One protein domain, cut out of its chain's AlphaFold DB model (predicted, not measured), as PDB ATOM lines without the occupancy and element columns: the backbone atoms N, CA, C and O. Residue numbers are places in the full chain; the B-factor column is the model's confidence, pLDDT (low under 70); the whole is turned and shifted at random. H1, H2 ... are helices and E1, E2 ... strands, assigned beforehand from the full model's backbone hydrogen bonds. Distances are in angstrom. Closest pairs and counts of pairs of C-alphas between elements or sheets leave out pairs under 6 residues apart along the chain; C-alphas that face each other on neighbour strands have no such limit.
ATOM      1  N   SER A 207      39.912  38.353  -6.101       98.25
ATOM      2  CA  SER A 207      40.972  38.770  -5.167       98.25
ATOM      3  C   SER A 207      40.812  38.203  -3.752       98.25
ATOM      4  O   SER A 207      39.718  37.798  -3.329       98.25
ATOM      5  N   GLU A 208      41.919  38.190  -3.005       97.69
ATOM      6  CA  GLU A 208      41.924  37.842  -1.582       97.69
ATOM      7  C   GLU A 208      41.227  38.920  -0.756       97.69
ATOM      8  O   GLU A 208      40.448  38.613   0.144       97.69
ATOM      9  N   GLU A 209      41.455  40.185  -1.094       97.88
ATOM     10  CA  GLU A 209      40.912  41.332  -0.381       97.88
ATOM     11  C   GLU A 209      39.387  41.357  -0.453       97.88
ATOM     12  O   GLU A 209      38.724  41.549   0.567       97.88
ATOM     13  N   ALA A 210      38.810  41.062  -1.623       97.88
ATOM     14  CA  ALA A 210      37.366  40.920  -1.760       97.88
ATOM     15  C   ALA A 210      36.828  39.746  -0.925       97.88
ATOM     16  O   ALA A 210      35.740  39.852  -0.351       97.88
ATOM     17  N   LEU A 211      37.576  38.640  -0.806       97.81
ATOM     18  CA  LEU A 211      37.197  37.518   0.057       97.81
ATOM     19  C   LEU A 211      37.193  37.928   1.531       97.81
ATOM     20  O   LEU A 211      36.174  37.746   2.198       97.81
ATOM     21  N   ILE A 212      38.282  38.522   2.016       97.06
ATOM     22  CA  ILE A 212      38.410  38.980   3.404       97.06
ATOM     23  C   ILE A 212      37.301  39.989   3.726       97.06
ATOM     24  O   ILE A 212      36.564  39.818   4.697       97.06
ATOM     25  N   HIS A 213      37.093  40.978   2.854       96.06
ATOM     26  CA  HIS A 213      36.033  41.971   2.999       96.06
ATOM     27  C   HIS A 213      34.632  41.331   3.016       96.06
ATOM     28  O   HIS A 213      33.761  41.753   3.780       96.06
ATOM     29  N   SER A 214      34.406  40.275   2.223       96.81
ATOM     30  CA  SER A 214      33.134  39.538   2.203       96.81
ATOM     31  C   SER A 214      32.864  38.723   3.476       96.81
ATOM     32  O   SER A 214      31.702  38.401   3.740       96.81
ATOM     33  N   MET A 215      33.909  38.413   4.254       96.25
ATOM     34  CA  MET A 215      33.869  37.617   5.487       96.25
ATOM     35  C   MET A 215      33.771  38.448   6.771       96.25
ATOM     36  O   MET A 215      33.754  37.868   7.856       96.25
ATOM     37  N   ARG A 216      33.652  39.779   6.691       89.69
ATOM     38  CA  ARG A 216      33.286  40.597   7.860       89.69
ATOM     39  C   ARG A 216      31.994  40.091   8.504       89.69
ATOM     40  O   ARG A 216      31.187  39.437   7.837       89.69
ATOM     41  N   ASP A 217      31.769  40.402   9.777       84.31
ATOM     42  CA  ASP A 217      30.540  39.959  10.434       84.31
ATOM     43  C   ASP A 217      29.286  40.465   9.692       84.31
ATOM     44  O   ASP A 217      29.240  41.591   9.195       84.31
ATOM     45  N   GLY A 218      28.308  39.573   9.508       84.00
ATOM     46  CA  GLY A 218      27.131  39.803   8.655       84.00
ATOM     47  C   GLY A 218      27.411  39.935   7.145       84.00
ATOM     48  O   GLY A 218      26.497  40.232   6.378       84.00
ATOM     49  N   GLY A 219      28.651  39.726   6.696       92.88
ATOM     50  CA  GLY A 219      29.068  39.871   5.302       92.88
ATOM     51  C   GLY A 219      28.466  38.831   4.342       92.88
ATOM     52  O   GLY A 219      27.989  37.772   4.765       92.88
ATOM     53  N   PRO A 220      28.505  39.094   3.019       95.44
ATOM     54  CA  PRO A 220      27.854  38.254   2.010       95.44
ATOM     55  C   PRO A 220      28.407  36.822   1.940       95.44
ATOM     56  O   PRO A 220      27.694  35.922   1.494       95.44
ATOM     57  N   TYR A 221      29.638  36.574   2.409       96.75
ATOM     58  CA  TYR A 221      30.172  35.216   2.543       96.75
ATOM     59  C   TYR A 221      29.342  34.365   3.515       96.75
ATOM     60  O   TYR A 221      28.992  33.223   3.221       96.75
ATOM     61  N   TRP A 222      28.964  34.933   4.659       95.88
ATOM     62  CA  TRP A 222      28.194  34.219   5.678       95.88
ATOM     63  C   TRP A 222      26.721  34.074   5.298       95.88
ATOM     64  O   TRP A 222      26.086  33.099   5.687       95.88
ATOM     65  N   VAL A 223      26.193  34.979   4.467       93.56
ATOM     66  CA  VAL A 223      24.846  34.842   3.888       93.56
ATOM     67  C   VAL A 223      24.769  33.620   2.968       93.56
ATOM     68  O   VAL A 223      23.822  32.838   3.069       93.56
ATOM     69  N   ARG A 224      25.776  33.408   2.103       92.38
ATOM     70  CA  ARG A 224      25.824  32.215   1.236       92.38
ATOM     71  C   ARG A 224      26.121  30.923   2.009       92.38
ATOM     72  O   ARG A 224      25.639  29.865   1.618       92.38
ATOM     73  N   HIS A 225      26.832  31.015   3.136       94.81
ATOM     74  CA  HIS A 225      27.194  29.892   4.014       94.81
ATOM     75  C   HIS A 225      26.441  29.902   5.354       94.81
ATOM     76  O   HIS A 225      27.022  29.664   6.410       94.81
ATOM     77  N   LYS A 226      25.124  30.137   5.319       91.88
ATOM     78  CA  LYS A 226      24.280  30.332   6.517       91.88
ATOM     79  C   LYS A 226      24.226  29.164   7.515       91.88
ATOM     80  O   LYS A 226      23.751  29.344   8.626       91.88
ATOM     81  N   ASN A 227      24.657  27.970   7.104       91.31
ATOM     82  CA  ASN A 227      24.621  26.757   7.928       91.31
ATOM     83  C   ASN A 227      25.963  26.468   8.631       91.31
ATOM     84  O   ASN A 227      26.118  25.402   9.222       91.31
ATOM     85  N   VAL A 228      26.954  27.359   8.517       94.56
ATOM     86  CA  VAL A 228      28.235  27.208   9.221       94.56
ATOM     87  C   VAL A 228      28.022  27.460  10.719       94.56
ATOM     88  O   VAL A 228      27.428  28.482  11.056       94.56
ATOM     89  N   PRO A 229      28.500  26.575  11.617       95.06
ATOM     90  CA  PRO A 229      28.388  26.785  13.061       95.06
ATOM     91  C   PRO A 229      29.044  28.094  13.522       95.06
ATOM     92  O   PRO A 229      30.116  28.455  13.028       95.06
ATOM     93  N   ASP A 230      28.456  28.759  14.519       94.19
ATOM     94  CA  ASP A 230      28.933  30.060  15.018       94.19
ATOM     95  C   ASP A 230      30.392  30.022  15.488       94.19
ATOM     96  O   ASP A 230      31.156  30.946  15.216       94.19
ATOM     97  N   GLU A 231      30.823  28.932  16.127       93.94
ATOM     98  CA  GLU A 231      32.215  28.758  16.561       93.94
ATOM     99  C   GLU A 231      33.190  28.662  15.380       93.94
ATOM    100  O   GLU A 231      34.282  29.233  15.421       93.94
ATOM    101  N   ALA A 232      32.796  27.977  14.302       94.38
ATOM    102  CA  ALA A 232      33.596  27.878  13.085       94.38
ATOM    103  C   ALA A 232      33.654  29.226  12.351       94.38
ATOM    104  O   ALA A 232      34.732  29.642  11.923       94.38
ATOM    105  N   LYS A 233      32.523  29.942  12.280       95.31
ATOM    106  CA  LYS A 233      32.450  31.308  11.748       95.31
ATOM    107  C   LYS A 233      33.355  32.255  12.536       95.31
ATOM    108  O   LYS A 233      34.176  32.944  11.936       95.31
ATOM    109  N   LYS A 234      33.258  32.255  13.870       94.38
ATOM    110  CA  LYS A 234      34.105  33.071  14.748       94.38
ATOM    111  C   LYS A 234      35.585  32.763  14.521       94.38
ATOM    112  O   LYS A 234      36.357  33.674  14.251       94.38
ATOM    113  N   ARG A 235      35.966  31.480  14.515       93.44
ATOM    114  CA  ARG A 235      37.343  31.051  14.228       93.44
ATOM    115  C   ARG A 235      37.835  31.554  12.870       93.44
ATOM    116  O   ARG A 235      38.988  31.956  12.767       93.44
ATOM    117  N   ALA A 236      37.003  31.523  11.831       94.00
ATOM    118  CA  ALA A 236      37.384  32.032  10.518       94.00
ATOM    119  C   ALA A 236      37.607  33.554  10.532       94.00
ATOM    120  O   ALA A 236      38.629  34.001  10.015       94.00
ATOM    121  N   ILE A 237      36.699  34.320  11.152       94.31
ATOM    122  CA  ILE A 237      36.783  35.787  11.269       94.31
ATOM    123  C   ILE A 237      38.010  36.211  12.086       94.31
ATOM    124  O   ILE A 237      38.773  37.056  11.629       94.31
ATOM    125  N   ASP A 238      38.245  35.575  13.236       93.44
ATOM    126  CA  ASP A 238      39.367  35.879  14.137       93.44
ATOM    127  C   ASP A 238      40.744  35.628  13.482       93.44
ATOM    128  O   ASP A 238      41.758  36.133  13.954       93.44
ATOM    129  N   ASN A 239      40.798  34.844  12.394       90.94
ATOM    130  CA  ASN A 239      42.016  34.530  11.632       90.94
ATOM    131  C   ASN A 239      42.073  35.231  10.258       90.94
ATOM    132  O   ASN A 239      42.855  34.832   9.379       90.94
ATOM    133  N   LEU A 240      41.227  36.235  10.018       91.25
ATOM    134  CA  LEU A 240      41.335  37.057   8.816       91.25
ATOM    135  C   LEU A 240      42.550  37.990   8.915       91.25
ATOM    136  O   LEU A 240      42.828  38.515   9.990       91.25
ATOM    137  N   PRO A 241      43.282  38.221   7.812       91.19
ATOM    138  CA  PRO A 241      44.314  39.240   7.771       91.19
ATOM    139  C   PRO A 241      43.646  40.616   7.833       91.19
ATOM    140  O   PRO A 241      42.520  40.788   7.359       91.19
ATOM    141  N   GLU A 242      44.350  41.599   8.381       90.94
ATOM    142  CA  GLU A 242      43.897  42.986   8.325       90.94
ATOM    143  C   GLU A 242      43.905  43.495   6.876       90.94
ATOM    144  O   GLU A 242      44.790  43.156   6.087       90.94
ATOM    145  N   LEU A 243      42.902  44.304   6.528       92.50
ATOM    146  CA  LEU A 243      42.840  45.014   5.253       92.50
ATOM    147  C   LEU A 243      43.148  46.486   5.485       92.50
ATOM    148  O   LEU A 243      42.411  47.160   6.205       92.50
ATOM    149  N   ASP A 244      44.184  46.987   4.821       93.25
ATOM    150  CA  ASP A 244      44.436  48.421   4.733       93.25
ATOM    151  C   ASP A 244      43.503  49.032   3.682       93.25
ATOM    152  O   ASP A 244      43.787  49.022   2.489       93.25
ATOM    153  N   LEU A 245      42.339  49.512   4.123       91.00
ATOM    154  CA  LEU A 245      41.357  50.142   3.242       91.00
ATOM    155  C   LEU A 245      41.727  51.576   2.850       91.00
ATOM    156  O   LEU A 245      40.947  52.178   2.119       91.00
ATOM    157  N   GLU A 246      42.856  52.126   3.305       94.31
ATOM    158  CA  GLU A 246      43.358  53.422   2.835       94.31
ATOM    159  C   GLU A 246      44.260  53.278   1.603       94.31
ATOM    160  O   GLU A 246      44.344  54.205   0.798       94.31
ATOM    161  N   ASP A 247      44.853  52.099   1.403       95.94
ATOM    162  CA  ASP A 247      45.604  51.747   0.199       95.94
ATOM    163  C   ASP A 247      44.670  51.675  -1.030       95.94
ATOM    164  O   ASP A 247      43.706  50.905  -1.080       95.94
ATOM    165  N   GLU A 248      44.950  52.497  -2.048       95.69
ATOM    166  CA  GLU A 248      44.135  52.576  -3.269       95.69
ATOM    167  C   GLU A 248      44.121  51.261  -4.061       95.69
ATOM    168  O   GLU A 248      43.083  50.882  -4.612       95.69
ATOM    169  N   ASP A 249      45.220  50.503  -4.069       94.31
ATOM    170  CA  ASP A 249      45.247  49.212  -4.748       94.31
ATOM    171  C   ASP A 249      44.377  48.185  -4.006       94.31
ATOM    172  O   ASP A 249      43.716  47.353  -4.639       94.31
ATOM    173  N   VAL A 250      44.336  48.234  -2.669       95.12
ATOM    174  CA  VAL A 250      43.408  47.419  -1.866       95.12
ATOM    175  C   VAL A 250      41.961  47.818  -2.155       95.12
ATOM    176  O   VAL A 250      41.132  46.933  -2.386       95.12
ATOM    177  N   LYS A 251      41.645  49.120  -2.222       95.56
ATOM    178  CA  LYS A 251      40.295  49.606  -2.572       95.56
ATOM    179  C   LYS A 251      39.834  49.080  -3.929       95.56
ATOM    180  O   LYS A 251      38.682  48.662  -4.052       95.56
ATOM    181  N   GLU A 252      40.710  49.056  -4.933       96.25
ATOM    182  CA  GLU A 252      40.386  48.474  -6.240       96.25
ATOM    183  C   GLU A 252      40.230  46.950  -6.170       96.25
ATOM    184  O   GLU A 252      39.262  46.401  -6.704       96.25
ATOM    185  N   ARG A 253      41.116  46.240  -5.456       96.44
ATOM    186  CA  ARG A 253      41.026  44.776  -5.321       96.44
ATOM    187  C   ARG A 253      39.778  44.324  -4.566       96.44
ATOM    188  O   ARG A 253      39.233  43.279  -4.913       96.44
ATOM    189  N   VAL A 254      39.270  45.095  -3.605       96.38
ATOM    190  CA  VAL A 254      38.014  44.794  -2.888       96.38
ATOM    191  C   VAL A 254      36.781  44.846  -3.804       96.38
ATOM    192  O   VAL A 254      35.785  44.181  -3.516       96.38
ATOM    193  N   LYS A 255      36.833  45.586  -4.922       96.44
ATOM    194  CA  LYS A 255      35.736  45.661  -5.909       96.44
ATOM    195  C   LYS A 255      35.650  44.427  -6.813       96.44
ATOM    196  O   LYS A 255      34.634  44.239  -7.484       96.44
ATOM    197  N   LEU A 256      36.698  43.602  -6.854       97.88
ATOM    198  CA  LEU A 256      36.711  42.341  -7.594       97.88
ATOM    199  C   LEU A 256      35.809  41.291  -6.923       97.88
ATOM    200  O   LEU A 256      35.270  41.486  -5.832       97.88
ATOM    201  N   LYS A 257      35.631  40.137  -7.574       97.38
ATOM    202  CA  LYS A 257      34.905  39.010  -6.975       97.38
ATOM    203  C   LYS A 257      35.741  38.409  -5.827       97.38
ATOM    204  O   LYS A 257      36.964  38.324  -5.931       97.38
ATOM    205  N   PRO A 258      35.128  37.938  -4.731       97.62
ATOM    206  CA  PRO A 258      35.874  37.269  -3.668       97.62
ATOM    207  C   PRO A 258      36.474  35.960  -4.184       97.62
ATOM    208  O   PRO A 258      35.748  35.167  -4.789       97.62
ATOM    209  N   TRP A 259      37.763  35.698  -3.922       98.31
ATOM    210  CA  TRP A 259      38.362  34.375  -4.146       98.31
ATOM    211  C   TRP A 259      37.430  33.258  -3.657       98.31
ATOM    212  O   TRP A 259      36.846  33.336  -2.576       98.31
ATOM    213  N   ARG A 260      37.302  32.190  -4.448       97.50
ATOM    214  CA  ARG A 260      36.452  31.050  -4.085       97.50
ATOM    215  C   ARG A 260      37.150  30.166  -3.058       97.50
ATOM    216  O   ARG A 260      38.344  29.889  -3.171       97.50
ATOM    217  N   THR A 261      36.409  29.707  -2.061       97.94
ATOM    218  CA  THR A 261      36.946  28.896  -0.965       97.94
ATOM    219  C   THR A 261      36.794  27.402  -1.231       97.94
ATOM    220  O   THR A 261      36.038  26.971  -2.107       97.94
ATOM    221  N   LEU A 262      37.500  26.578  -0.454       97.31
ATOM    222  CA  LEU A 262      37.264  25.138  -0.422       97.31
ATOM    223  C   LEU A 262      35.788  24.852  -0.097       97.31
ATOM    224  O   LEU A 262      35.176  24.028  -0.770       97.31
ATOM    225  N   ARG A 263      35.187  25.581   0.851       97.50
ATOM    226  CA  ARG A 263      33.762  25.481   1.192       97.50
ATOM    227  C   ARG A 263      32.863  25.776  -0.006       97.50
ATOM    228  O   ARG A 263      31.940  25.004  -0.244       97.50
ATOM    229  N   ASP A 264      33.156  26.815  -0.795       97.44
ATOM    230  CA  ASP A 264      32.415  27.106  -2.035       97.44
ATOM    231  C   ASP A 264      32.477  25.921  -3.017       97.44
ATOM    232  O   ASP A 264      31.462  25.545  -3.608       97.44
ATOM    233  N   ALA A 265      33.646  25.285  -3.159       96.94
ATOM    234  CA  ALA A 265      33.822  24.111  -4.018       96.94
ATOM    235  C   ALA A 265      33.001  22.902  -3.533       96.94
ATOM    236  O   ALA A 265      32.354  22.217  -4.331       96.94
ATOM    237  N   LEU A 266      33.003  22.640  -2.221       96.62
ATOM    238  CA  LEU A 266      32.244  21.543  -1.611       96.62
ATOM    239  C   LEU A 266      30.733  21.779  -1.686       96.62
ATOM    240  O   LEU A 266      29.981  20.846  -1.965       96.62
ATOM    241  N   ALA A 267      30.301  23.026  -1.509       95.62
ATOM    242  CA  ALA A 267      28.912  23.439  -1.663       95.62
ATOM    243  C   ALA A 267      28.442  23.422  -3.129       95.62
ATOM    244  O   ALA A 267      27.243  23.406  -3.376       95.62
ATOM    245  N   GLY A 268      29.366  23.388  -4.098       92.75
ATOM    246  CA  GLY A 268      29.028  23.460  -5.521       92.75
ATOM    247  C   GLY A 268      28.549  24.852  -5.937       92.75
ATOM    248  O   GLY A 268      27.744  24.983  -6.842       92.75
ATOM    249  N   ILE A 269      28.996  25.917  -5.271       89.56
ATOM    250  CA  ILE A 269      28.604  27.282  -5.652       89.56
ATOM    251  C   ILE A 269      29.239  27.613  -7.005       89.56
ATOM    252  O   ILE A 269      30.421  27.339  -7.185       89.56
ATOM    253  N   ASP A 270      28.477  28.177  -7.946       74.62
ATOM    254  CA  ASP A 270      28.869  28.535  -9.328       74.62
ATOM    255  C   ASP A 270      29.310  27.379 -10.244       74.62
ATOM    256  O   ASP A 270      29.531  27.589 -11.431       74.62
ATOM    257  N   GLU A 271      29.455  26.162  -9.722       78.75
ATOM    258  CA  GLU A 271      29.925  24.978 -10.448       78.75
ATOM    259  C   GLU A 271      29.037  23.783 -10.124       78.75
ATOM    260  O   GLU A 271      28.503  23.695  -9.028       78.75
ATOM    261  N   ASN A 272      28.923  22.803 -11.020       84.50
ATOM    262  CA  ASN A 272      28.135  21.590 -10.743       84.50
ATOM    263  C   ASN A 272      26.673  21.890 -10.348       84.50
ATOM    264  O   ASN A 272      26.111  21.236  -9.470       84.50
ATOM    265  N   GLU A 273      26.068  22.893 -10.994       82.69
ATOM    266  CA  GLU A 273      24.649  23.253 -10.843       82.69
ATOM    267  C   GLU A 273      24.225  23.596  -9.400       82.69
ATOM    268  O   GLU A 273      23.070  23.385  -9.031       82.69
ATOM    269  N   GLY A 274      25.131  24.092  -8.549       82.88
ATOM    270  CA  GLY A 274      24.765  24.417  -7.164       82.88
ATOM    271  C   GLY A 274      24.657  23.198  -6.245       82.88
ATOM    272  O   GLY A 274      24.154  23.328  -5.130       82.88
ATOM    273  N   LYS A 275      25.058  22.000  -6.698       90.62
ATOM    274  CA  LYS A 275      24.835  20.749  -5.958       90.62
ATOM    275  C   LYS A 275      25.935  20.526  -4.910       90.62
ATOM    276  O   LYS A 275      27.093  20.296  -5.285       90.62
ATOM    277  N   PRO A 276      25.616  20.508  -3.604       94.81
ATOM    278  CA  PRO A 276      26.608  20.234  -2.571       94.81
ATOM    279  C   PRO A 276      27.041  18.762  -2.579       94.81
ATOM    280  O   PRO A 276      26.252  17.870  -2.895       94.81
ATOM    281  N   LEU A 277      28.295  18.496  -2.203       96.00
ATOM    282  CA  LEU A 277      28.726  17.139  -1.860       96.00
ATOM    283  C   LEU A 277      28.114  16.713  -0.525       96.00
ATOM    284  O   LEU A 277      27.933  17.521   0.386       96.00
ATOM    285  N   ALA A 278      27.816  15.420  -0.413       96.56
ATOM    286  CA  ALA A 278      27.350  14.837   0.835       96.56
ATOM    287  C   ALA A 278      28.451  14.908   1.906       96.56
ATOM    288  O   ALA A 278      29.631  14.739   1.622       96.56
ATOM    289  N   TYR A 279      28.070  15.143   3.160       95.50
ATOM    290  CA  TYR A 279      29.027  15.116   4.263       95.50
ATOM    291  C   TYR A 279      29.620  13.710   4.423       95.50
ATOM    292  O   TYR A 279      28.879  12.729   4.413       95.50
ATOM    293  N   VAL A 280      30.943  13.611   4.585       96.81
ATOM    294  CA  VAL A 280      31.651  12.342   4.810       96.81
ATOM    295  C   VAL A 280      31.612  12.010   6.305       96.81
ATOM    296  O   VAL A 280      32.282  12.702   7.067       96.81
ATOM    297  N   PRO A 281      30.864  10.983   6.746       96.25
ATOM    298  CA  PRO A 281      30.816  10.610   8.156       96.25
ATOM    299  C   PRO A 281      32.045   9.787   8.574       96.25
ATOM    300  O   PRO A 281      32.655   9.086   7.759       96.25
ATOM    301  N   VAL A 282      32.381   9.825   9.867       96.06
ATOM    302  CA  VAL A 282      33.526   9.095  10.450       96.06
ATOM    303  C   VAL A 282      33.430   7.583  10.196       96.06
ATOM    304  O   VAL A 282      34.418   6.942   9.828       96.06
ATOM    305  N   ASP A 283      32.226   7.013  10.291       95.12
ATOM    306  CA  ASP A 283      31.971   5.585  10.055       95.12
ATOM    307  C   ASP A 283      32.252   5.144   8.602       95.12
ATOM    308  O   ASP A 283      32.455   3.957   8.347       95.12
ATOM    309  N   ALA A 284      32.325   6.079   7.646       95.25
ATOM    310  CA  ALA A 284      32.656   5.798   6.251       95.25
ATOM    311  C   ALA A 284      34.169   5.758   5.974       95.25
ATOM    312  O   ALA A 284      34.571   5.229   4.933       95.25
ATOM    313  N   LEU A 285      35.012   6.273   6.879       93.06
ATOM    314  CA  LEU A 285      36.457   6.404   6.657       93.06
ATOM    315  C   LEU A 285      37.154   5.043   6.573       93.06
ATOM    316  O   LEU A 285      37.733   4.695   5.544       93.06
ATOM    317  N   LYS A 286      37.092   4.251   7.651       91.81
ATOM    318  CA  LYS A 286      37.766   2.946   7.750       91.81
ATOM    319  C   LYS A 286      37.306   1.936   6.687       91.81
ATOM    320  O   LYS A 286      38.187   1.340   6.061       91.81
ATOM    321  N   PRO A 287      35.996   1.747   6.426       92.94
ATOM    322  CA  PRO A 287      35.549   0.858   5.356       92.94
ATOM    323  C   PRO A 287      35.753   1.453   3.959       92.94
ATOM    324  O   PRO A 287      35.569   0.734   2.982       92.94
ATOM    325  N   LYS A 288      36.131   2.741   3.848       92.75
ATOM    326  CA  LYS A 288      36.256   3.475   2.580       92.75
ATOM    327  C   LYS A 288      34.965   3.353   1.775       92.75
ATOM    328  O   LYS A 288      34.968   2.911   0.628       92.75
ATOM    329  N   ARG A 289      33.843   3.691   2.416       94.06
ATOM    330  CA  ARG A 289      32.507   3.633   1.810       94.06
ATOM    331  C   ARG A 289      32.295   4.855   0.913       94.06
ATOM    332  O   ARG A 289      32.679   5.962   1.282       94.06
ATOM    333  N   GLN A 290      31.677   4.644  -0.247       95.50
ATOM    334  CA  GLN A 290      31.220   5.721  -1.130       95.50
ATOM    335  C   GLN A 290      30.183   6.571  -0.387       95.50
ATOM    336  O   GLN A 290      29.232   6.031   0.183       95.50
ATOM    337  N   VAL A 291      30.360   7.887  -0.398       95.31
ATOM    338  CA  VAL A 291      29.455   8.838   0.250       95.31
ATOM    339  C   VAL A 291      28.663   9.578  -0.822       95.31
ATOM    340  O   VAL A 291      29.232  10.163  -1.739       95.31
ATOM    341  N   GLY A 292      27.334   9.555  -0.716       93.81
ATOM    342  CA  GLY A 292      26.455  10.159  -1.717       93.81
ATOM    343  C   GLY A 292      26.569   9.525  -3.113       93.81
ATOM    344  O   GLY A 292      27.246   8.515  -3.323       93.81
ATOM    345  N   ALA A 293      25.880  10.127  -4.083       92.25
ATOM    346  CA  ALA A 293      25.751   9.580  -5.437       92.25
ATOM    347  C   ALA A 293      26.919   9.934  -6.378       92.25
ATOM    348  O   ALA A 293      27.083   9.296  -7.413       92.25
ATOM    349  N   ILE A 294      27.722  10.950  -6.048       92.88
ATOM    350  CA  ILE A 294      28.763  11.461  -6.949       92.88
ATOM    351  C   ILE A 294      30.011  10.570  -6.856       92.88
ATOM    352  O   ILE A 294      30.589  10.479  -5.770       92.88
ATOM    353  N   PRO A 295      30.478   9.949  -7.957       92.88
ATOM    354  CA  PRO A 295      31.593   9.006  -7.926       92.88
ATOM    355  C   PRO A 295      32.869   9.589  -7.317       92.88
ATOM    356  O   PRO A 295      33.128  10.791  -7.416       92.88
ATOM    357  N   ASP A 296      33.712   8.709  -6.774       94.44
ATOM    358  CA  ASP A 296      35.019   9.042  -6.192       94.44
ATOM    359  C   ASP A 296      34.971   9.871  -4.901       94.44
ATOM    360  O   ASP A 296      35.970  10.466  -4.472       94.44
ATOM    361  N   HIS A 297      33.823   9.856  -4.227       96.38
ATOM    362  CA  HIS A 297      33.611  10.536  -2.959       96.38
ATOM    363  C   HIS A 297      33.752   9.561  -1.779       96.38
ATOM    364  O   HIS A 297      32.808   9.242  -1.062       96.38
ATOM    365  N   PHE A 298      34.974   9.056  -1.609       94.56
ATOM    366  CA  PHE A 298      35.344   8.105  -0.560       94.56
ATOM    367  C   PHE A 298      36.191   8.779   0.516       94.56
ATOM    368  O   PHE A 298      37.256   9.332   0.214       94.56
ATOM    369  N   GLY A 299      35.753   8.682   1.771       92.00
ATOM    370  CA  GLY A 299      36.548   9.083   2.927       92.00
ATOM    371  C   GLY A 299      37.809   8.228   3.095       92.00
ATOM    372  O   GLY A 299      37.859   7.075   2.660       92.00
ATOM    373  N   TRP A 300      38.845   8.789   3.725       90.25
ATOM    374  CA  TRP A 300      40.090   8.071   4.009       90.25
ATOM    375  C   TRP A 300      40.568   8.343   5.443       90.25
ATOM    376  O   TRP A 300      40.617   9.514   5.830       90.25
ATOM    377  N   PRO A 301      40.921   7.306   6.225       90.06
ATOM    378  CA  PRO A 301      41.292   7.462   7.629       90.06
ATOM    379  C   PRO A 301      42.744   7.930   7.793       90.06
ATOM    380  O   PRO A 301      43.545   7.867   6.854       90.06
ATOM    381  N   GLY A 302      43.099   8.328   9.016       87.88
ATOM    382  CA  GLY A 302      44.487   8.603   9.408       87.88
ATOM    383  C   GLY A 302      45.010   9.972   8.980       87.88
ATOM    384  O   GLY A 302      46.225  10.159   8.892       87.88
ATOM    385  N   ALA A 303      44.112  10.913   8.689       88.69
ATOM    386  CA  ALA A 303      44.491  12.297   8.458       88.69
ATOM    387  C   ALA A 303      45.112  12.883   9.725       88.69
ATOM    388  O   ALA A 303      44.590  12.715  10.822       88.69
ATOM    389  N   ARG A 304      46.246  13.557   9.565       83.62
ATOM    390  CA  ARG A 304      46.970  14.193  10.663       83.62
ATOM    391  C   ARG A 304      47.787  15.357  10.137       83.62
ATOM    392  O   ARG A 304      48.230  15.336   8.988       83.62
ATOM    393  N   THR A 305      48.012  16.338  10.991       82.81
ATOM    394  CA  THR A 305      48.980  17.412  10.772       82.81
ATOM    395  C   THR A 305      50.306  17.043  11.447       82.81
ATOM    396  O   THR A 305      50.364  16.162  12.306       82.81
ATOM    397  N   TYR A 306      51.402  17.658  11.016       79.81
ATOM    398  CA  TYR A 306      52.732  17.503  11.614       79.81
ATOM    399  C   TYR A 306      53.527  18.797  11.419       79.81
ATOM    400  O   TYR A 306      53.108  19.681  10.674       79.81
ATOM    401  N   THR A 307      54.661  18.953  12.101       77.81
ATOM    402  CA  THR A 307      55.463  20.184  12.030       77.81
ATOM    403  C   THR A 307      55.818  20.543  10.583       77.81
ATOM    404  O   THR A 307      56.295  19.700   9.825       77.81
ATOM    405  N   GLY A 308      55.567  21.798  10.191       73.56
ATOM    406  CA  GLY A 308      55.749  22.279   8.814       73.56
ATOM    407  C   GLY A 308      54.591  21.945   7.865       73.56
ATOM    408  O   GLY A 308      54.658  22.253   6.676       73.56
ATOM    409  N   HIS A 309      53.522  21.334   8.378       76.62
ATOM    410  CA  HIS A 309      52.374  20.898   7.603       76.62
ATOM    411  C   HIS A 309      51.070  21.502   8.151       76.62
ATOM    412  O   HIS A 309      50.537  21.073   9.172       76.62
ATOM    413  N   THR A 310      50.552  22.525   7.463       85.31
ATOM    414  CA  THR A 310      49.256  23.146   7.780       85.31
ATOM    415  C   THR A 310      48.127  22.443   7.021       85.31
ATOM    416  O   THR A 310      48.344  22.039   5.882       85.31
ATOM    417  N   PRO A 311      46.918  22.271   7.575       91.25
ATOM    418  CA  PRO A 311      45.771  21.735   6.839       91.25
ATOM    419  C   PRO A 311      45.165  22.794   5.900       91.25
ATOM    420  O   PRO A 311      45.472  23.981   5.990       91.25
ATOM    421  N   ASN A 312      44.297  22.380   4.979       93.94
ATOM    422  CA  ASN A 312      43.395  23.304   4.289       93.94
ATOM    423  C   ASN A 312      42.312  23.779   5.259       93.94
ATOM    424  O   ASN A 312      41.762  22.974   6.008       93.94
ATOM    425  N   VAL A 313      41.976  25.064   5.200       94.31
ATOM    426  CA  VAL A 313      40.841  25.645   5.923       94.31
ATOM    427  C   VAL A 313      39.674  25.762   4.948       94.31
ATOM    428  O   VAL A 313      39.873  26.179   3.809       94.31
ATOM    429  N   LEU A 314      38.469  25.379   5.378       96.44
ATOM    430  CA  LEU A 314      37.270  25.399   4.531       96.44
ATOM    431  C   LEU A 314      36.994  26.796   3.961       96.44
ATOM    432  O   LEU A 314      36.687  26.933   2.781       96.44
ATOM    433  N   ASP A 315      37.189  27.832   4.771       97.00
ATOM    434  CA  ASP A 315      36.927  29.233   4.429       97.00
ATOM    435  C   ASP A 315      38.088  29.928   3.701       97.00
ATOM    436  O   ASP A 315      38.151  31.147   3.624       97.00
ATOM    437  N   ARG A 316      39.022  29.167   3.126       96.44
ATOM    438  CA  ARG A 316      40.080  29.685   2.247       96.44
ATOM    439  C   ARG A 316      40.133  28.861   0.962       96.44
ATOM    440  O   ARG A 316      39.675  27.715   0.959       96.44
ATOM    441  N   PRO A 317      40.675  29.394  -0.147       97.19
ATOM    442  CA  PRO A 317      40.990  28.557  -1.297       97.19
ATOM    443  C   PRO A 317      41.927  27.421  -0.870       97.19
ATOM    444  O   PRO A 317      42.804  27.606  -0.023       97.19
ATOM    445  N   ALA A 318      41.767  26.241  -1.465       95.94
ATOM    446  CA  ALA A 318      42.626  25.111  -1.146       95.94
ATOM    447  C   ALA A 318      44.089  25.392  -1.530       95.94
ATOM    448  O   ALA A 318      44.397  26.139  -2.462       95.94
ATOM    449  N   LYS A 319      45.023  24.744  -0.847       93.44
ATOM    450  CA  LYS A 319      46.434  24.731  -1.230       93.44
ATOM    451  C   LYS A 319      46.619  23.981  -2.548       93.44
ATOM    452  O   LYS A 319      45.790  23.167  -2.953       93.44
ATOM    453  N   THR A 320      47.760  24.216  -3.194       92.12
ATOM    454  CA  THR A 320      48.126  23.540  -4.443       92.12
ATOM    455  C   THR A 320      48.043  22.016  -4.306       92.12
ATOM    456  O   THR A 320      48.782  21.417  -3.522       92.12
ATOM    457  N   VAL A 321      47.203  21.382  -5.128       90.44
ATOM    458  CA  VAL A 321      47.137  19.917  -5.251       90.44
ATOM    459  C   VAL A 321      48.414  19.422  -5.941       90.44
ATOM    460  O   VAL A 321      48.762  19.907  -7.021       90.44
ATOM    461  N   LYS A 322      49.127  18.472  -5.322       84.00
ATOM    462  CA  LYS A 322      50.415  17.939  -5.803       84.00
ATOM    463  C   LYS A 322      50.305  16.475  -6.224       84.00
ATOM    464  O   LYS A 322      49.586  15.701  -5.598       84.00
ATOM    465  N   ALA A 323      51.091  16.089  -7.228       76.38
ATOM    466  CA  ALA A 323      51.079  14.750  -7.819       76.38
ATOM    467  C   ALA A 323      51.908  13.677  -7.073       76.38
ATOM    468  O   ALA A 323      51.963  12.538  -7.518       76.38
ATOM    469  N   GLY A 324      52.490  14.010  -5.913       63.56
ATOM    470  CA  GLY A 324      53.208  13.076  -5.036       63.56
ATOM    471  C   GLY A 324      54.613  12.709  -5.530       63.56
ATOM    472  O   GLY A 324      54.759  11.951  -6.476       63.56
ATOM    473  N   VAL A 325      55.656  13.203  -4.851       44.25
ATOM    474  CA  VAL A 325      57.057  12.771  -5.079       44.25
ATOM    475  C   VAL A 325      57.717  12.233  -3.792       44.25
ATOM    476  O   VAL A 325      58.850  11.781  -3.816       44.25
ATOM    477  N   HIS A 326      56.991  12.158  -2.667       41.03
ATOM    478  CA  HIS A 326      57.518  11.610  -1.403       41.03
ATOM    479  C   HIS A 326      56.519  10.715  -0.660       41.03
ATOM    480  O   HIS A 326      56.208  10.963   0.498       41.03
ATOM    481  N   GLY A 327      55.993   9.679  -1.322       35.25
ATOM    482  CA  GLY A 327      55.477   8.473  -0.649       35.25
ATOM    483  C   GLY A 327      54.283   8.593   0.316       35.25
ATOM    484  O   GLY A 327      53.784   7.562   0.749       35.25
ATOM    485  N   VAL A 328      53.767   9.782   0.635       36.91
ATOM    486  CA  VAL A 328      52.554   9.986   1.440       36.91
ATOM    487  C   VAL A 328      51.859  11.267   0.959       36.91
ATOM    488  O   VAL A 328      52.503  12.316   0.896       36.91
ATOM    489  N   PRO A 329      50.554  11.250   0.632       42.66
ATOM    490  CA  PRO A 329      49.781  12.469   0.419       42.66
ATOM    491  C   PRO A 329      49.503  13.078   1.799       42.66
ATOM    492  O   PRO A 329      48.430  12.888   2.354       42.66
ATOM    493  N   GLY A 330      50.512  13.701   2.407       48.88
ATOM    494  CA  GLY A 330      50.519  13.978   3.843       48.88
ATOM    495  C   GLY A 330      49.486  15.002   4.269       48.88
ATOM    496  O   GLY A 330      48.668  14.697   5.130       48.88
ATOM    497  N   GLY A 331      49.419  16.159   3.605       56.41
ATOM    498  CA  GLY A 331      48.255  17.002   3.865       56.41
ATOM    499  C   GLY A 331      48.061  18.305   3.105       56.41
ATOM    500  O   GLY A 331      47.272  19.151   3.518       56.41
ATOM    501  N   GLU A 332      48.669  18.485   1.941       72.44
ATOM    502  CA  GLU A 332      48.041  19.336   0.923       72.44
ATOM    503  C   GLU A 332      46.618  18.857   0.600       72.44
ATOM    504  O   GLU A 332      45.799  19.659   0.178       72.44
ATOM    505  N   SER A 333      46.310  17.587   0.888       84.56
ATOM    506  CA  SER A 333      44.955  17.028   0.874       84.56
ATOM    507  C   SER A 333      44.296  16.913   2.255       84.56
ATOM    508  O   SER A 333      43.170  16.448   2.320       84.56
ATOM    509  N   VAL A 334      44.943  17.297   3.361       91.94
ATOM    510  CA  VAL A 334      44.291  17.315   4.684       91.94
ATOM    511  C   VAL A 334      43.501  18.605   4.803       91.94
ATOM    512  O   VAL A 334      43.988  19.666   4.417       91.94
ATOM    513  N   MET A 335      42.295  18.519   5.337       94.06
ATOM    514  CA  MET A 335      41.420  19.646   5.620       94.06
ATOM    515  C   MET A 335      41.007  19.629   7.087       94.06
ATOM    516  O   MET A 335      40.767  18.566   7.662       94.06
ATOM    517  N   MET A 336      40.963  20.820   7.674       94.56
ATOM    518  CA  MET A 336      40.399  21.079   8.991       94.56
ATOM    519  C   MET A 336      38.880  21.093   8.879       94.56
ATOM    520  O   MET A 336      38.324  21.737   7.986       94.56
ATOM    521  N   MET A 337      38.232  20.353   9.767       95.81
ATOM    522  CA  MET A 337      36.782  20.253   9.836       95.81
ATOM    523  C   MET A 337      36.201  21.392  10.675       95.81
ATOM    524  O   MET A 337      36.882  21.966  11.524       95.81
ATOM    525  N   ASP A 338      34.929  21.719  10.438       95.56
ATOM    526  CA  ASP A 338      34.196  22.609  11.345       95.56
ATOM    527  C   ASP A 338      34.026  21.955  12.722       95.56
ATOM    528  O   ASP A 338      34.227  22.623  13.732       95.56
ATOM    529  N   ASP A 339      33.740  20.648  12.725       94.44
ATOM    530  CA  ASP A 339      33.787  19.765  13.890       94.44
ATOM    531  C   ASP A 339      35.245  19.492  14.292       94.44
ATOM    532  O   ASP A 339      35.959  18.721  13.643       94.44
ATOM    533  N   THR A 340      35.690  20.139  15.368       91.50
ATOM    534  CA  THR A 340      37.058  20.029  15.889       91.50
ATOM    535  C   THR A 340      37.363  18.672  16.520       91.50
ATOM    536  O   THR A 340      38.529  18.385  16.779       91.50
ATOM    537  N   GLU A 341      36.355  17.827  16.737       93.25
ATOM    538  CA  GLU A 341      36.499  16.480  17.292       93.25
ATOM    539  C   GLU A 341      36.329  15.385  16.229       93.25
ATOM    540  O   GLU A 341      36.327  14.196  16.552       93.25
ATOM    541  N   TYR A 342      36.246  15.751  14.943       94.88
ATOM    542  CA  TYR A 342      36.071  14.801  13.845       94.88
ATOM    543  C   TYR A 342      37.119  13.670  13.879       94.88
ATOM    544  O   TYR A 342      38.325  13.920  13.780       94.88
ATOM    545  N   ASP A 343      36.659  12.418  14.011       91.94
ATOM    546  CA  ASP A 343      37.493  11.208  14.188       91.94
ATOM    547  C   ASP A 343      38.533  11.337  15.328       91.94
ATOM    548  O   ASP A 343      39.631  10.786  15.266       91.94
ATOM    549  N   GLY A 344      38.226  12.146  16.348       92.44
ATOM    550  CA  GLY A 344      39.111  12.484  17.467       92.44
ATOM    551  C   GLY A 344      40.270  13.427  17.120       92.44
ATOM    552  O   GLY A 344      41.094  13.711  17.984       92.44
ATOM    553  N   SER A 345      40.364  13.900  15.871       91.50
ATOM    554  CA  SER A 345      41.477  14.733  15.391       91.50
ATOM    555  C   SER A 345      41.064  16.119  14.892       91.50
ATOM    556  O   SER A 345      41.912  17.003  14.828       91.50
ATOM    557  N   GLY A 346      39.803  16.310  14.489       93.88
ATOM    558  CA  GLY A 346      39.340  17.539  13.831       93.88
ATOM    559  C   GLY A 346      39.800  17.679  12.373       93.88
ATOM    560  O   GLY A 346      39.623  18.734  11.755       93.88
ATOM    561  N   TYR A 347      40.390  16.628  11.793       93.94
ATOM    562  CA  TYR A 347      40.946  16.638  10.442       93.94
ATOM    563  C   TYR A 347      40.463  15.450   9.615       93.94
ATOM    564  O   TYR A 347      40.231  14.353  10.118       93.94
ATOM    565  N   ARG A 348      40.412  15.635   8.294       94.19
ATOM    566  CA  ARG A 348      40.284  14.516   7.350       94.19
ATOM    567  C   ARG A 348      41.055  14.750   6.068       94.19
ATOM    568  O   ARG A 348      41.409  15.878   5.735       94.19
ATOM    569  N   TYR A 349      41.270  13.685   5.309       94.00
ATOM    570  CA  TYR A 349      41.683  13.823   3.921       94.00
ATOM    571  C   TYR A 349      40.495  14.276   3.070       94.00
ATOM    572  O   TYR A 349      39.378  13.770   3.207       94.00
ATOM    573  N   MET A 350      40.760  15.187   2.143       95.19
ATOM    574  CA  MET A 350      39.914  15.419   0.989       95.19
ATOM    575  C   MET A 350      39.780  14.111   0.205       95.19
ATOM    576  O   MET A 350      40.751  13.372  -0.020       95.19
ATOM    577  N   THR A 351      38.560  13.830  -0.226       96.00
ATOM    578  CA  THR A 351      38.264  12.754  -1.166       96.00
ATOM    579  C   THR A 351      38.790  13.115  -2.561       96.00
ATOM    580  O   THR A 351      39.130  14.269  -2.854       96.00
ATOM    581  N   VAL A 352      38.841  12.127  -3.456       96.12
ATOM    582  CA  VAL A 352      39.216  12.372  -4.856       96.12
ATOM    583  C   VAL A 352      38.228  13.345  -5.507       96.12
ATOM    584  O   VAL A 352      38.661  14.294  -6.157       96.12
ATOM    585  N   ARG A 353      36.919  13.174  -5.277       97.00
ATOM    586  CA  ARG A 353      35.888  14.067  -5.823       97.00
ATOM    587  C   ARG A 353      36.029  15.512  -5.347       97.00
ATOM    588  O   ARG A 353      35.922  16.434  -6.148       97.00
ATOM    589  N   GLU A 354      36.316  15.726  -4.070       97.06
ATOM    590  CA  GLU A 354      36.526  17.076  -3.527       97.06
ATOM    591  C   GLU A 354      37.752  17.745  -4.147       97.06
ATOM    592  O   GLU A 354      37.717  18.919  -4.509       97.06
ATOM    593  N   THR A 355      38.821  16.971  -4.341       96.62
ATOM    594  CA  THR A 355      40.027  17.435  -5.035       96.62
ATOM    595  C   THR A 355      39.726  17.763  -6.501       96.62
ATOM    596  O   THR A 355      40.208  18.771  -7.017       96.62
ATOM    597  N   ALA A 356      38.884  16.966  -7.166       96.75
ATOM    598  CA  ALA A 356      38.439  17.225  -8.534       96.75
ATOM    599  C   ALA A 356      37.643  18.537  -8.634       96.75
ATOM    600  O   ALA A 356      37.945  19.357  -9.502       96.75
ATOM    601  N   ARG A 357      36.714  18.798  -7.702       97.00
ATOM    602  CA  ARG A 357      35.986  20.080  -7.630       97.00
ATOM    603  C   ARG A 357      36.910  21.264  -7.352       97.00
ATOM    604  O   ARG A 357      36.743  22.322  -7.953       97.00
ATOM    605  N   VAL A 358      37.926  21.085  -6.508       96.44
ATOM    606  CA  VAL A 358      38.958  22.108  -6.265       96.44
ATOM    607  C   VAL A 358      39.777  22.420  -7.523       96.44
ATOM    608  O   VAL A 358      40.157  23.565  -7.759       96.44
ATOM    609  N   MET A 359      40.010  21.414  -8.366       96.62
ATOM    610  CA  MET A 359      40.596  21.558  -9.702       96.62
ATOM    611  C   MET A 359      39.566  21.996 -10.765       96.62
ATOM    612  O   MET A 359      39.892  22.064 -11.950       96.62
ATOM    613  N   THR A 360      38.338  22.341 -10.360       96.75
ATOM    614  CA  THR A 360      37.211  22.772 -11.212       96.75
ATOM    615  C   THR A 360      36.781  21.755 -12.273       96.75
ATOM    616  O   THR A 360      36.217  22.123 -13.294       96.75
ATOM    617  N   PHE A 361      37.028  20.462 -12.043       95.75
ATOM    618  CA  PHE A 361      36.425  19.411 -12.862       95.75
ATOM    619  C   PHE A 361      34.931  19.274 -12.538       95.75
ATOM    620  O   PHE A 361      34.560  19.352 -11.361       95.75
ATOM    621  N   PRO A 362      34.081  19.007 -13.547       93.62
ATOM    622  CA  PRO A 362      32.674  18.739 -13.308       93.62
ATOM    623  C   PRO A 362      32.475  17.379 -12.617       93.62
ATOM    624  O   PRO A 362      33.284  16.459 -12.763       93.62
ATOM    625  N   ASP A 363      31.361  17.209 -11.908       94.38
ATOM    626  CA  ASP A 363      31.043  15.974 -11.172       94.38
ATOM    627  C   ASP A 363      30.916  14.737 -12.065       94.38
ATOM    628  O   ASP A 363      31.214  13.627 -11.625       94.38
ATOM    629  N   ARG A 364      30.540  14.932 -13.333       91.38
ATOM    630  CA  ARG A 364      30.495  13.860 -14.336       91.38
ATOM    631  C   ARG A 364      31.874  13.347 -14.750       91.38
ATOM    632  O   ARG A 364      31.956  12.266 -15.316       91.38
ATOM    633  N   TRP A 365      32.948  14.095 -14.470       94.31
ATOM    634  CA  TRP A 365      34.297  13.677 -14.838       94.31
ATOM    635  C   TRP A 365      34.701  12.423 -14.054       94.31
ATOM    636  O   TRP A 365      34.810  12.460 -12.822       94.31
ATOM    637  N   ALA A 366      34.914  11.316 -14.762       94.50
ATOM    638  CA  ALA A 366      35.225  10.006 -14.204       94.50
ATOM    639  C   ALA A 366      36.732   9.726 -14.272       94.50
ATOM    640  O   ALA A 366      37.295   9.588 -15.353       94.50
ATOM    641  N   LEU A 367      37.403   9.623 -13.124       95.88
ATOM    642  CA  LEU A 367      38.835   9.314 -13.085       95.88
ATOM    643  C   LEU A 367      39.051   7.792 -13.093       95.88
ATOM    644  O   LEU A 367      38.341   7.044 -12.416       95.88
ATOM    645  N   ALA A 368      40.076   7.324 -13.800       96.69
ATOM    646  CA  ALA A 368      40.480   5.922 -13.822       96.69
ATOM    647  C   ALA A 368      41.606   5.622 -12.815       96.69
ATOM    648  O   ALA A 368      42.436   6.475 -12.485       96.69
ATOM    649  N   GLY A 369      41.646   4.375 -12.336       95.19
ATOM    650  CA  GLY A 369      42.699   3.856 -11.459       95.19
ATOM    651  C   GLY A 369      42.435   3.976  -9.947       95.19
ATOM    652  O   GLY A 369      41.378   4.433  -9.509       95.19
ATOM    653  N   PRO A 370      43.387   3.523  -9.110       92.56
ATOM    654  CA  PRO A 370      43.288   3.626  -7.654       92.56
ATOM    655  C   PRO A 370      43.414   5.080  -7.174       92.56
ATOM    656  O   PRO A 370      43.926   5.940  -7.887       92.56
ATOM    657  N   ARG A 371      43.026   5.355  -5.919       90.94
ATOM    658  CA  ARG A 371      43.071   6.703  -5.310       90.94
ATOM    659  C   ARG A 371      44.377   7.455  -5.588       90.94
ATOM    660  O   ARG A 371      44.327   8.616  -5.967       90.94
ATOM    661  N   GLY A 372      45.530   6.809  -5.393       89.12
ATOM    662  CA  GLY A 372      46.838   7.443  -5.610       89.12
ATOM    663  C   GLY A 372      47.022   7.942  -7.046       89.12
ATOM    664  O   GLY A 372      47.429   9.079  -7.251       89.12
ATOM    665  N   GLU A 373      46.627   7.133  -8.030       92.25
ATOM    666  CA  GLU A 373      46.680   7.483  -9.453       92.25
ATOM    667  C   GLU A 373      45.706   8.603  -9.815       92.25
ATOM    668  O   GLU A 373      46.047   9.504 -10.581       92.25
ATOM    669  N   LYS A 374      44.508   8.594  -9.227       94.62
ATOM    670  CA  LYS A 374      43.513   9.661  -9.405       94.62
ATOM    671  C   LYS A 374      44.020  10.994  -8.850       94.62
ATOM    672  O   LYS A 374      43.946  12.019  -9.519       94.62
ATOM    673  N   MET A 375      44.602  10.972  -7.650       92.38
ATOM    674  CA  MET A 375      45.216  12.154  -7.035       92.38
ATOM    675  C   MET A 375      46.432  12.647  -7.828       92.38
ATOM    676  O   MET A 375      46.617  13.855  -7.958       92.38
ATOM    677  N   ARG A 376      47.236  11.737  -8.396       91.19
ATOM    678  CA  ARG A 376      48.371  12.073  -9.269       91.19
ATOM    679  C   ARG A 376      47.916  12.814 -10.526       91.19
ATOM    680  O   ARG A 376      48.457  13.876 -10.823       91.19
ATOM    681  N   GLN A 377      46.886  12.300 -11.201       94.62
ATOM    682  CA  GLN A 377      46.265  12.956 -12.357       94.62
ATOM    683  C   GLN A 377      45.776  14.369 -12.001       94.62
ATOM    684  O   GLN A 377      46.138  15.331 -12.670       94.62
ATOM    685  N   LEU A 378      45.037  14.520 -10.895       94.75
ATOM    686  CA  LEU A 378      44.553  15.828 -10.431       94.75
ATOM    687  C   LEU A 378      45.689  16.784 -10.039       94.75
ATOM    688  O   LEU A 378      45.602  17.980 -10.293       94.75
ATOM    689  N   GLY A 379      46.766  16.277  -9.439       91.94
ATOM    690  CA  GLY A 379      47.928  17.082  -9.063       91.94
ATOM    691  C   GLY A 379      48.708  17.627 -10.259       91.94
ATOM    692  O   GLY A 379      49.224  18.746 -10.178       91.94
ATOM    693  N   ASN A 380      48.763  16.868 -11.356       92.38
ATOM    694  CA  ASN A 380      49.420  17.262 -12.606       92.38
ATOM    695  C   ASN A 380      48.522  18.092 -13.532       92.38
ATOM    696  O   ASN A 380      49.038  18.806 -14.381       92.38
ATOM    697  N   ALA A 381      47.200  18.033 -13.372       94.62
ATOM    698  CA  ALA A 381      46.283  18.776 -14.223       94.62
ATOM    699  C   ALA A 381      46.400  20.306 -14.054       94.62
ATOM    700  O   ALA A 381      46.807  20.834 -13.008       94.62
TER     701      ALA A 381
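AT A GLANCE: This is residues 207 to 381 of the 405 residues of the protein "DNA (cytosine-5-)-methyltransferase" of Streptomyces sp. CNZ288 (UniProt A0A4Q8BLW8). Little regular structure: a large loop-rich lobe holds the hairpin E1-E2 with H5, H6 and H7, and a smaller lobe at one end of the long axis holds the short helices H1 to H4. The printed part has 175 residues, 57 in named elements, mostly helix, ordered H1 H2 H3 H4 H5 E1 E2 H6 H7. It is compact, radius of gyration of the C-alphas 16.7 A, spanning 51 by 33 by 32 A.

IN THESE COORDINATES: Find E1 at 334 to 336, E2 at 347 to 349, H5 at 262 to 267, H6 at 352 to 358 and H7 at 371 to 380, 14.3 A long, ending at C-alpha 380 (49.420, 17.262, -12.606). H1, 208 to 214, begins at C-alpha 208 (41.924, 37.842, -1.582); H2 is 220 to 224, H3 230 to 238, H4 248 to 254.

HOW THE PARTS SIT: In the antiparallel hairpin, N 335 and O 348 are within hydrogen-bond range at 2.8 A. H6 touches H5, closest C-alphas Arg 357 and Ala 265, 5.8 A, and H7, Val 352 and Met 375, 6.4 A. H1 touches H4, Ala 210 and Val 254, 4.1 A, at a steep tilt of 64 degrees; H3 touches no helix. Every helix has every O i to N i+4 pair within range.

THE WHOLE: No cut; residues 268 to 333 form a long link; residues 324 to 331 are under pLDDT 70.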